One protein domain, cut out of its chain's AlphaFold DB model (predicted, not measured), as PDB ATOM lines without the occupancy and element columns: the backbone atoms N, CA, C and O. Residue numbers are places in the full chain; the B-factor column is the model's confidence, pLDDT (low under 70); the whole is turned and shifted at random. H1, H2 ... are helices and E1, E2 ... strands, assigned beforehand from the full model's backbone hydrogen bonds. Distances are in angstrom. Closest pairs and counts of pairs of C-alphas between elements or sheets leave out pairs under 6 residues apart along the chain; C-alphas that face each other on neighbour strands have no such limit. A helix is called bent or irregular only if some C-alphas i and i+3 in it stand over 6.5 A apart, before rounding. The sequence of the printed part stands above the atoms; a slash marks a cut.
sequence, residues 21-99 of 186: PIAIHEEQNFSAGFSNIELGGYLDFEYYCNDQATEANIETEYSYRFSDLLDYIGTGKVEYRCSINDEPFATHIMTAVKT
ATOM      1  N   PRO A  21       2.479 -37.645 -18.280       91.75
ATOM      2  CA  PRO A  21       3.805 -37.046 -18.119       91.75
ATOM      3  C   PRO A  21       4.432 -36.684 -19.469       91.75
ATOM      4  O   PRO A  21       4.311 -37.459 -20.414       91.75
ATOM      5  N   ILE A  22       5.164 -35.568 -19.566       88.62
ATOM      6  CA  ILE A  22       5.806 -35.158 -20.831       88.62
ATOM      7  C   ILE A  22       6.826 -36.183 -21.358       88.62
ATOM      8  O   ILE A  22       7.051 -36.260 -22.558       88.62
ATOM      9  N   ALA A  23       7.401 -37.019 -20.487       80.31
ATOM     10  CA  ALA A  23       8.404 -38.020 -20.859       80.31
ATOM     11  C   ALA A  23       7.914 -39.046 -21.901       80.31
ATOM     12  O   ALA A  23       8.732 -39.629 -22.602       80.31
ATOM     13  N   ILE A  24       6.597 -39.253 -22.016       78.69
ATOM     14  CA  ILE A  24       5.990 -40.167 -23.001       78.69
ATOM     15  C   ILE A  24       5.441 -39.439 -24.238       78.69
ATOM     16  O   ILE A  24       4.748 -40.041 -25.057       78.69
ATOM     17  N   HIS A  25       5.724 -38.139 -24.382       76.88
ATOM     18  CA  HIS A  25       5.258 -37.308 -25.496       76.88
ATOM     19  C   HIS A  25       5.752 -37.828 -26.849       76.88
ATOM     20  O   HIS A  25       4.938 -38.013 -27.750       76.88
ATOM     21  N   GLU A  26       7.041 -38.171 -26.946       66.19
ATOM     22  CA  GLU A  26       7.663 -38.701 -28.171       66.19
ATOM     23  C   GLU A  26       7.094 -40.063 -28.603       66.19
ATOM     24  O   GLU A  26       7.206 -40.448 -29.765       66.19
ATOM     25  N   GLU A  27       6.455 -40.794 -27.685       73.69
ATOM     26  CA  GLU A  27       5.818 -42.083 -27.973       73.69
ATOM     27  C   GLU A  27       4.418 -41.929 -28.587       73.69
ATOM     28  O   GLU A  27       3.808 -42.912 -29.011       73.69
ATOM     29  N   GLN A  28       3.864 -40.715 -28.608       75.94
ATOM     30  CA  GLN A  28       2.547 -40.460 -29.177       75.94
ATOM     31  C   GLN A  28       2.686 -40.025 -30.643       75.94
ATOM     32  O   GLN A  28       3.407 -39.085 -30.965       75.94
ATOM     33  N   ASN A  29       1.936 -40.664 -31.541       89.12
ATOM     34  CA  ASN A  29       1.904 -40.327 -32.967       89.12
ATOM     35  C   ASN A  29       1.131 -39.017 -33.235       89.12
ATOM     36  O   ASN A  29       0.046 -39.034 -33.822       89.12
ATOM     37  N   PHE A  30       1.657 -37.871 -32.795       92.69
ATOM     38  CA  PHE A  30       1.064 -36.560 -33.054       92.69
ATOM     39  C   PHE A  30       2.108 -35.468 -33.316       92.69
ATOM     40  O   PHE A  30       3.290 -35.618 -33.026       92.69
ATOM     41  N   SER A  31       1.647 -34.350 -33.872       92.50
ATOM     42  CA  SER A  31       2.418 -33.118 -34.049       92.50
ATOM     43  C   SER A  31       1.604 -31.931 -33.545       92.50
ATOM     44  O   SER A  31       0.378 -31.934 -33.668       92.50
ATOM     45  N   ALA A  32       2.275 -30.910 -33.011       92.88
ATOM     46  CA  ALA A  32       1.670 -29.670 -32.523       92.88
ATOM     47  C   ALA A  32       2.512 -28.439 -32.905       92.88
ATOM     48  O   ALA A  32       3.685 -28.579 -33.242       92.88
ATOM     49  N   GLY A  33       1.918 -27.240 -32.846       86.94
ATOM     50  CA  GLY A  33       2.610 -25.978 -33.159       86.94
ATOM     51  C   GLY A  33       2.630 -25.636 -34.641       86.94
ATOM     52  O   GLY A  33       3.686 -25.508 -35.252       86.94
ATOM     53  N   PHE A  34       1.442 -25.459 -35.219       89.06
ATOM     54  CA  PHE A  34       1.247 -25.223 -36.653       89.06
ATOM     55  C   PHE A  34       1.332 -23.742 -37.044       89.06
ATOM     56  O   PHE A  34       1.224 -23.405 -38.224       89.06
ATOM     57  N   SER A  35       1.538 -22.841 -36.080       89.62
ATOM     58  CA  SER A  35       1.757 -21.417 -36.335       89.62
ATOM     59  C   SER A  35       2.855 -20.828 -35.449       89.62
ATOM     60  O   SER A  35       3.075 -21.274 -34.326       89.62
ATOM     61  N   ASN A  36       3.494 -19.753 -35.923       91.62
ATOM     62  CA  ASN A  36       4.481 -19.005 -35.131       91.62
ATOM     63  C   ASN A  36       3.889 -18.443 -33.830       91.62
ATOM     64  O   ASN A  36       4.618 -18.257 -32.864       91.62
ATOM     65  N   ILE A  37       2.581 -18.169 -33.807       92.81
ATOM     66  CA  ILE A  37       1.879 -17.701 -32.608       92.81
ATOM     67  C   ILE A  37       1.806 -18.822 -31.568       92.81
ATOM     68  O   ILE A  37       2.082 -18.576 -30.401       92.81
ATOM     69  N   GLU A  38       1.478 -20.048 -31.984       92.94
ATOM     70  CA  GLU A  38       1.466 -21.205 -31.081       92.94
ATOM     71  C   GLU A  38       2.871 -21.528 -30.573       92.94
ATOM     72  O   GLU A  38       3.056 -21.719 -29.378       92.94
ATOM     73  N   LEU A  39       3.873 -21.544 -31.459       92.31
ATOM     74  CA  LEU A  39       5.256 -21.830 -31.066       92.31
ATOM     75  C   LEU A  39       5.820 -20.760 -30.121       92.31
ATOM     76  O   LEU A  39       6.419 -21.100 -29.107       92.31
ATOM     77  N   GLY A  40       5.598 -19.477 -30.420       94.00
ATOM     78  CA  GLY A  40       6.002 -18.381 -29.537       94.00
ATOM     79  C   GLY A  40       5.287 -18.435 -28.188       94.00
ATOM     80  O   GLY A  40       5.930 -18.340 -27.150       94.00
ATOM     81  N   GLY A  41       3.972 -18.680 -28.193       94.31
ATOM     82  CA  GLY A  41       3.192 -18.810 -26.963       94.31
ATOM     83  C   GLY A  41       3.609 -20.002 -26.096       94.31
ATOM     84  O   GLY A  41       3.557 -19.900 -24.872       94.31
ATOM     85  N   TYR A  42       4.048 -21.108 -26.704       94.81
ATOM     86  CA  TYR A  42       4.595 -22.247 -25.969       94.81
ATOM     87  C   TYR A  42       5.937 -21.909 -25.310       94.81
ATOM     88  O   TYR A  42       6.121 -22.213 -24.135       94.81
ATOM     89  N   LEU A  43       6.832 -21.211 -26.017       95.12
ATOM     90  CA  LEU A  43       8.102 -20.747 -25.445       95.12
ATOM     91  C   LEU A  43       7.884 -19.773 -24.279       95.12
ATOM     92  O   LEU A  43       8.556 -19.884 -23.255       95.12
ATOM     93  N   ASP A  44       6.926 -18.850 -24.405       96.19
ATOM     94  CA  ASP A  44       6.557 -17.930 -23.323       96.19
ATOM     95  C   ASP A  44       6.013 -18.691 -22.104       96.19
ATOM     96  O   ASP A  44       6.347 -18.374 -20.961       96.19
ATOM     97  N   PHE A  45       5.203 -19.728 -22.342       95.44
ATOM     98  CA  PHE A  45       4.719 -20.630 -21.300       95.44
ATOM     99  C   PHE A  45       5.870 -21.371 -20.602       95.44
ATOM    100  O   PHE A  45       5.930 -21.370 -19.372       95.44
ATOM    101  N   GLU A  46       6.803 -21.961 -21.352       95.06
ATOM    102  CA  GLU A  46       7.960 -22.657 -20.779       95.06
ATOM    103  C   GLU A  46       8.837 -21.713 -19.956       95.06
ATOM    104  O   GLU A  46       9.234 -22.057 -18.841       95.06
ATOM    105  N   TYR A  47       9.103 -20.513 -20.478       95.38
ATOM    106  CA  TYR A  47       9.850 -19.484 -19.767       95.38
ATOM    107  C   TYR A  47       9.166 -19.118 -18.446       95.38
ATOM    108  O   TYR A  47       9.814 -19.125 -17.402       95.38
ATOM    109  N   TYR A  48       7.855 -18.863 -18.474       94.19
ATOM    110  CA  TYR A  48       7.091 -18.477 -17.289       94.19
ATOM    111  C   TYR A  48       7.100 -19.557 -16.200       94.19
ATOM    112  O   TYR A  48       7.286 -19.250 -15.025       94.19
ATOM    113  N   CYS A  49       6.952 -20.826 -16.580       94.12
ATOM    114  CA  CYS A  49       7.030 -21.934 -15.633       94.12
ATOM    115  C   CYS A  49       8.429 -22.064 -15.007       94.12
ATOM    116  O   CYS A  49       8.547 -22.221 -13.793       94.12
ATOM    117  N   ASN A  50       9.485 -21.965 -15.819       94.50
ATOM    118  CA  ASN A  50      10.863 -22.121 -15.348       94.50
ATOM    119  C   ASN A  50      11.340 -20.951 -14.482       94.50
ATOM    120  O   ASN A  50      12.074 -21.174 -13.521       94.50
ATOM    121  N   ASP A  51      10.921 -19.724 -14.793       94.12
ATOM    122  CA  ASP A  51      11.189 -18.538 -13.973       94.12
ATOM    123  C   ASP A  51      10.660 -18.740 -12.544       94.12
ATOM    124  O   ASP A  51      11.399 -18.630 -11.567       94.12
ATOM    125  N   GLN A  52       9.412 -19.191 -12.428       91.50
ATOM    126  CA  GLN A  52       8.741 -19.399 -11.146       91.50
ATOM    127  C   GLN A  52       9.300 -20.592 -10.361       91.50
ATOM    128  O   GLN A  52       9.471 -20.516  -9.144       91.50
ATOM    129  N   ALA A  53       9.658 -21.680 -11.045       91.69
ATOM    130  CA  ALA A  53      10.330 -22.814 -10.416       91.69
ATOM    131  C   ALA A  53      11.737 -22.435  -9.909       91.69
ATOM    132  O   ALA A  53      12.131 -22.821  -8.804       91.69
ATOM    133  N   THR A  54      12.461 -21.600 -10.665       93.12
ATOM    134  CA  THR A  54      13.779 -21.072 -10.278       93.12
ATOM    135  C   THR A  54      13.684 -20.188  -9.036       93.12
ATOM    136  O   THR A  54      14.478 -20.361  -8.110       93.12
ATOM    137  N   GLU A  55      12.699 -19.285  -8.965       91.00
ATOM    138  CA  GLU A  55      12.440 -18.464  -7.771       91.00
ATOM    139  C   GLU A  55      12.131 -19.319  -6.532       91.00
ATOM    140  O   GLU A  55      12.556 -18.990  -5.422       91.00
ATOM    141  N   ALA A  56      11.438 -20.445  -6.723       89.06
ATOM    142  CA  ALA A  56      11.117 -21.399  -5.666       89.06
ATOM    143  C   ALA A  56      12.268 -22.369  -5.321       89.06
ATOM    144  O   ALA A  56      12.182 -23.065  -4.309       89.06
ATOM    145  N   ASN A  57      13.344 -22.408  -6.118       92.00
ATOM    146  CA  ASN A  57      14.434 -23.387  -6.035       92.00
ATOM    147  C   ASN A  57      13.933 -24.850  -6.107       92.00
ATOM    148  O   ASN A  57      14.342 -25.701  -5.311       92.00
ATOM    149  N   ILE A  58      13.016 -25.117  -7.044       92.44
ATOM    150  CA  ILE A  58      12.377 -26.419  -7.304       92.44
ATOM    151  C   ILE A  58      12.437 -26.706  -8.816       92.44
ATOM    152  O   ILE A  58      12.566 -25.784  -9.615       92.44
ATOM    153  N   GLU A  59      12.376 -27.977  -9.222       88.88
ATOM    154  CA  GLU A  59      12.283 -28.358 -10.639       88.88
ATOM    155  C   GLU A  59      10.844 -28.243 -11.166       88.88
ATOM    156  O   GLU A  59       9.880 -28.569 -10.470       88.88
ATOM    157  N   THR A  60      10.694 -27.787 -12.411       91.19
ATOM    158  CA  THR A  60       9.398 -27.745 -13.096       91.19
ATOM    159  C   THR A  60       9.016 -29.136 -13.591       91.19
ATOM    160  O   THR A  60       9.771 -29.760 -14.339       91.19
ATOM    161  N   GLU A  61       7.804 -29.590 -13.282       93.56
ATOM    162  CA  GLU A  61       7.251 -30.811 -13.869       93.56
ATOM    163  C   GLU A  61       6.268 -30.480 -14.985       93.56
ATOM    164  O   GLU A  61       5.390 -29.635 -14.812       93.56
ATOM    165  N   TYR A  62       6.365 -31.176 -16.119       93.88
ATOM    166  CA  TYR A  62       5.461 -30.975 -17.248       93.88
ATOM    167  C   TYR A  62       4.587 -32.199 -17.515       93.88
ATOM    168  O   TYR A  62       5.030 -33.351 -17.498       93.88
ATOM    169  N   SER A  63       3.330 -31.930 -17.840       94.81
ATOM    170  CA  SER A  63       2.359 -32.921 -18.291       94.81
ATOM    171  C   SER A  63       1.553 -32.385 -19.467       94.81
ATOM    172  O   SER A  63       1.537 -31.183 -19.733       94.81
ATOM    173  N   TYR A  64       0.892 -33.273 -20.199       94.88
ATOM    174  CA  TYR A  64       0.026 -32.907 -21.309       94.88
ATOM    175  C   TYR A  64      -1.231 -33.772 -21.353       94.88
ATOM    176  O   TYR A  64      -1.264 -34.873 -20.810       94.88
ATOM    177  N   ARG A  65      -2.268 -33.293 -22.032       95.06
ATOM    178  CA  ARG A  65      -3.455 -34.079 -22.390       95.06
ATOM    179  C   ARG A  65      -3.979 -33.671 -23.758       95.06
ATOM    180  O   ARG A  65      -3.685 -32.577 -24.240       95.06
ATOM    181  N   PHE A  66      -4.783 -34.532 -24.371       95.19
ATOM    182  CA  PHE A  66      -5.409 -34.254 -25.662       95.19
ATOM    183  C   PHE A  66      -6.899 -34.000 -25.523       95.19
ATOM    184  O   PHE A  66      -7.557 -34.577 -24.658       95.19
ATOM    185  N   SER A  67      -7.430 -33.170 -26.413       95.56
ATOM    186  CA  SER A  67      -8.866 -33.136 -26.667       95.56
ATOM    187  C   SER A  67      -9.302 -34.420 -27.375       95.56
ATOM    188  O   SER A  67      -8.609 -34.854 -28.300       95.56
ATOM    189  N   ASP A  68     -10.492 -34.923 -27.070       94.81
ATOM    190  CA  ASP A  68     -11.042 -36.150 -27.663       94.81
ATOM    191  C   ASP A  68     -11.131 -36.073 -29.196       94.81
ATOM    192  O   ASP A  68     -10.988 -37.078 -29.888       94.81
ATOM    193  N   LEU A  69     -11.285 -34.865 -29.752       96.06
ATOM    194  CA  LEU A  69     -11.299 -34.629 -31.199       96.06
ATOM    195  C   LEU A  69     -10.095 -35.248 -31.921       96.06
ATOM    196  O   LEU A  69     -10.251 -35.741 -33.038       96.06
ATOM    197  N   LEU A  70      -8.921 -35.272 -31.280       95.06
ATOM    198  CA  LEU A  70      -7.710 -35.819 -31.882       95.06
ATOM    199  C   LEU A  70      -7.912 -37.285 -32.287       95.06
ATOM    200  O   LEU A  70      -7.574 -37.657 -33.407       95.06
ATOM    201  N   ASP A  71      -8.536 -38.092 -31.429       93.75
ATOM    202  CA  ASP A  71      -8.783 -39.510 -31.702       93.75
ATOM    203  C   ASP A  71      -9.968 -39.754 -32.637       93.75
ATOM    204  O   ASP A  71      -9.975 -40.740 -33.373       93.75
ATOM    205  N   TYR A  72     -10.950 -38.851 -32.653       95.31
ATOM    206  CA  TYR A  72     -12.142 -39.009 -33.488       95.31
ATOM    207  C   TYR A  72     -11.956 -38.519 -34.920       95.31
ATOM    208  O   TYR A  72     -12.532 -39.108 -35.828       95.31
ATOM    209  N   ILE A  73     -11.193 -37.452 -35.148       95.75
ATOM    210  CA  ILE A  73     -11.064 -36.845 -36.483       95.75
ATOM    211  C   ILE A  73      -9.618 -36.565 -36.894       95.75
ATOM    212  O   ILE A  73      -9.384 -35.967 -37.939       95.75
ATOM    213  N   GLY A  74      -8.633 -36.966 -36.088       95.06
ATOM    214  CA  GLY A  74      -7.218 -36.782 -36.412       95.06
ATOM    215  C   GLY A  74      -6.689 -35.363 -36.200       95.06
ATOM    216  O   GLY A  74      -5.488 -35.149 -36.319       95.06
ATOM    217  N   THR A  75      -7.553 -34.401 -35.867       95.94
ATOM    218  CA  THR A  75      -7.203 -33.026 -35.491       95.94
ATOM    219  C   THR A  75      -7.895 -32.670 -34.185       95.94
ATOM    220  O   THR A  75      -9.081 -32.928 -34.002       95.94
ATOM    221  N   GLY A  76      -7.168 -32.024 -33.286       95.25
ATOM    222  CA  GLY A  76      -7.692 -31.544 -32.024       95.25
ATOM    223  C   GLY A  76      -6.750 -30.530 -31.402       95.25
ATOM    224  O   GLY A  76      -6.132 -29.711 -32.084       95.25
ATOM    225  N   LYS A  77      -6.646 -30.591 -30.082       95.25
ATOM    226  CA  LYS A  77      -5.772 -29.750 -29.279       95.25
ATOM    227  C   LYS A  77      -4.944 -30.607 -28.336       95.25
ATOM    228  O   LYS A  77      -5.418 -31.632 -27.845       95.25
ATOM    229  N   VAL A  78      -3.737 -30.143 -28.058       95.62
ATOM    230  CA  VAL A  78      -2.932 -30.567 -26.917       95.62
ATOM    231  C   VAL A  78      -2.932 -29.436 -25.899       95.62
ATOM    232  O   VAL A  78      -2.823 -28.265 -26.260       95.62
ATOM    233  N   GLU A  79      -3.097 -29.780 -24.632       95.75
ATOM    234  CA  GLU A  79      -2.925 -28.862 -23.515       95.75
ATOM    235  C   GLU A  79      -1.718 -29.326 -22.716       95.75
ATOM    236  O   GLU A  79      -1.693 -30.462 -22.248       95.75
ATOM    237  N   TYR A  80      -0.731 -28.453 -22.582       95.19
ATOM    238  CA  TYR A  80       0.422 -28.624 -21.714       95.19
ATOM    239  C   TYR A  80       0.141 -27.978 -20.367       95.19
ATOM    240  O   TYR A  80      -0.558 -26.967 -20.288       95.19
ATOM    241  N   ARG A  81       0.714 -28.545 -19.314       95.44
ATOM    242  CA  ARG A  81       0.679 -28.036 -17.948       95.44
ATOM    243  C   ARG A  81       2.072 -28.094 -17.370       95.44
ATOM    244  O   ARG A  81       2.762 -29.091 -17.569       95.44
ATOM    245  N   CYS A  82       2.426 -27.067 -16.615       94.88
ATOM    246  CA  CYS A  82       3.529 -27.143 -15.679       94.88
ATOM    247  C   CYS A  82       2.998 -27.155 -14.246       94.88
ATOM    248  O   CYS A  82       2.008 -26.481 -13.934       94.88
ATOM    249  N   SER A  83       3.654 -27.932 -13.400       94.19
ATOM    250  CA  SER A  83       3.421 -27.989 -11.966       94.19
ATOM    251  C   SER A  83       4.695 -27.573 -11.238       94.19
ATOM    252  O   SER A  83       5.801 -27.894 -11.678       94.19
ATOM    253  N   ILE A  84       4.536 -26.852 -10.130       91.88
ATOM    254  CA  ILE A  84       5.632 -26.430  -9.254       91.88
ATOM    255  C   ILE A  84       5.298 -26.954  -7.863       91.88
ATOM    256  O   ILE A  84       4.251 -26.609  -7.318       91.88
ATOM    257  N   ASN A  85       6.176 -27.786  -7.293       89.31
ATOM    258  CA  ASN A  85       5.934 -28.447  -6.004       89.31
ATOM    259  C   ASN A  85       4.609 -29.240  -5.991       89.31
ATOM    260  O   ASN A  85       3.765 -29.025  -5.122       89.31
ATOM    261  N   ASP A  86       4.414 -30.089  -7.005       87.38
ATOM    262  CA  ASP A  86       3.215 -30.911  -7.243       87.38
ATOM    263  C   ASP A  86       1.898 -30.143  -7.483       87.38
ATOM    264  O   ASP A  86       0.867 -30.753  -7.770       87.38
ATOM    265  N   GLU A  87       1.907 -28.809  -7.439       89.38
ATOM    266  CA  GLU A  87       0.717 -27.983  -7.648       89.38
ATOM    267  C   GLU A  87       0.652 -27.456  -9.091       89.38
ATOM    268  O   GLU A  87       1.641 -26.899  -9.585       89.38
ATOM    269  N   PRO A  88      -0.494 -27.589  -9.792       91.50
ATOM    270  CA  PRO A  88      -0.669 -27.017 -11.123       91.50
ATOM    271  C   PRO A  88      -0.442 -25.503 -11.116       91.50
ATOM    272  O   PRO A  88      -1.115 -24.775 -10.386       91.50
ATOM    273  N   PHE A  89       0.467 -25.026 -11.963       92.38
ATOM    274  CA  PHE A  89       0.849 -23.617 -12.010       92.38
ATOM    275  C   PHE A  89       0.277 -22.890 -13.231       92.38
ATOM    276  O   PHE A  89      -0.425 -21.888 -13.098       92.38
ATOM    277  N   ALA A  90       0.541 -23.410 -14.431       94.06
ATOM    278  CA  ALA A  90       0.075 -22.814 -15.678       94.06
ATOM    279  C   ALA A  90      -0.248 -23.881 -16.727       94.06
ATOM    280  O   ALA A  90       0.227 -25.018 -16.654       94.06
ATOM    281  N   THR A  91      -1.034 -23.492 -17.733       95.94
ATOM    282  CA  THR A  91      -1.376 -24.331 -18.888       95.94
ATOM    283  C   THR A  91      -1.234 -23.574 -20.202       95.94
ATOM    284  O   THR A  91      -1.501 -22.373 -20.253       95.94
ATOM    285  N   HIS A  92      -0.917 -24.284 -21.281       95.81
ATOM    286  CA  HIS A  92      -0.874 -23.742 -22.638       95.81
ATOM    287  C   HIS A  92      -1.527 -24.706 -23.630       95.81
ATOM    288  O   HIS A  92      -1.324 -25.913 -23.546       95.81
ATOM    289  N   ILE A  93      -2.313 -24.187 -24.575       94.88
ATOM    290  CA  ILE A  93      -3.070 -24.998 -25.537       94.88
ATOM    291  C   ILE A  93      -2.563 -24.733 -26.947       94.88
ATOM    292  O   ILE A  93      -2.487 -23.583 -27.370       94.88
ATOM    293  N   MET A  94      -2.319 -25.804 -27.696       95.56
ATOM    294  CA  MET A  94      -1.914 -25.756 -29.100       95.56
ATOM    295  C   MET A  94      -2.778 -26.693 -29.936       95.56
ATOM    296  O   MET A  94      -3.338 -27.670 -29.434       95.56
ATOM    297  N   THR A  95      -2.864 -26.420 -31.232       95.94
ATOM    298  CA  THR A  95      -3.434 -27.347 -32.209       95.94
ATOM    299  C   THR A  95      -2.573 -28.603 -32.292       95.94
ATOM    300  O   THR A  95      -1.345 -28.515 -32.299       95.94
ATOM    301  N   ALA A  96      -3.219 -29.766 -32.369       95.44
ATOM    302  CA  ALA A  96      -2.572 -31.065 -32.511       95.44
ATOM    303  C   ALA A  96      -3.181 -31.850 -33.680       95.44
ATOM    304  O   ALA A  96      -4.394 -31.802 -33.891       95.44
ATOM    305  N   VAL A  97      -2.355 -32.603 -34.407       95.50
ATOM    306  CA  VAL A  97      -2.802 -33.555 -35.440       95.50
ATOM    307  C   VAL A  97      -2.151 -34.913 -35.228       95.50
ATOM    308  O   VAL A  97      -1.006 -34.974 -34.782       95.50
ATOM    309  N   LYS A  98      -2.848 -36.000 -35.568       94.25
ATOM    310  CA  LYS A  98      -2.247 -37.340 -35.586       94.25
ATOM    311  C   LYS A  98      -1.296 -37.473 -36.773       94.25
ATOM    312  O   LYS A  98      -1.595 -36.999 -37.866       94.25
ATOM    313  N   THR A  99      -0.156 -38.123 -36.564       92.44
ATOM    314  CA  THR A  99       0.877 -38.331 -37.596       92.44
ATOM    315  C   THR A  99       0.864 -39.742 -38.181       92.44
ATOM    316  O   THR A  99       1.496 -39.982 -39.205       92.44
TER     317      THR A  99
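What this domain is: This is residues 21 to 99 of the 186 residues of an uncharacterized protein of Leptolyngbya sp. PCC 7376 (UniProt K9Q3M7). A curled, strongly twisted sheet of four strands has the long helix H2 over one face, running along the strands, while the short helices H1 and H3 pack on the opposite face. The printed part has 79 residues, in the order H1, E1, H2, E2, H3, E3, E4; the antiparallel sheet runs E1, E4, E3, E2. The class is mixed, helices and strands. The whole is compact, with a radius of gyration of the C-alphas of 13.2 A, and elongated, spanning 41 by 24 by 17 A.

How they stand to each other: H1, residues 22 to 27, is on the sheet; its closest C-alpha to E2, residues 60 to 66, is Ile 22, 4.8 A from that of Ser 63. Edge strand E1, residues 30 to 32, is antiparallel to E4, residues 87 to 98; N 31 and O 97 are within hydrogen-bond range at 2.9 A. H2, residues 36 to 56, has a height over the sheet of 8.8 A and lies over E4 and E3, residues 75 to 84, at 3 degrees to E3 on the local plane. The closest C-alphas of H2 and E4 are those of Glu 38 and Met 94, 6.0 A apart. E2, the other edge strand, is antiparallel to E3, with N 63 and O 81 at 2.9 A. H3, residues 69 to 73, is only just over E3, with 3 of its 5 C-alphas, at a height over the sheet of 6.1 A; the closest C-alphas are those of Leu 70 and Gly 76, 4.3 A apart. E3 and E4 form a hairpin, with N 80 and O 92 at 2.8 A. Every O i to N i+4 pair is within range in H2 and H3; H1 has 0 of 2, but 2 of 3 O i to N i+3 pairs.

Where its parts are: H1 begins at C-alpha 22 (5.806, -35.158, -20.831) and is irregular, with C-alphas 23 and 26 7.4 A apart. From first to last C-alpha H2 measures 30.3 A, E2 20.5 A, E3 29.9 A and E4 29.6 A. E4 bends by 69 degrees at residue 90 and ends at C-alpha 98 (-2.247, -37.340, -35.586).

The domain as a whole: The C-alphas farthest apart, those of Asn 57 and Ile 73, are 41.9 A apart. The printed part has no cut, and its six links between elements are tight. The mean pLDDT of the printed part is 92.0; residue 26 is under 70.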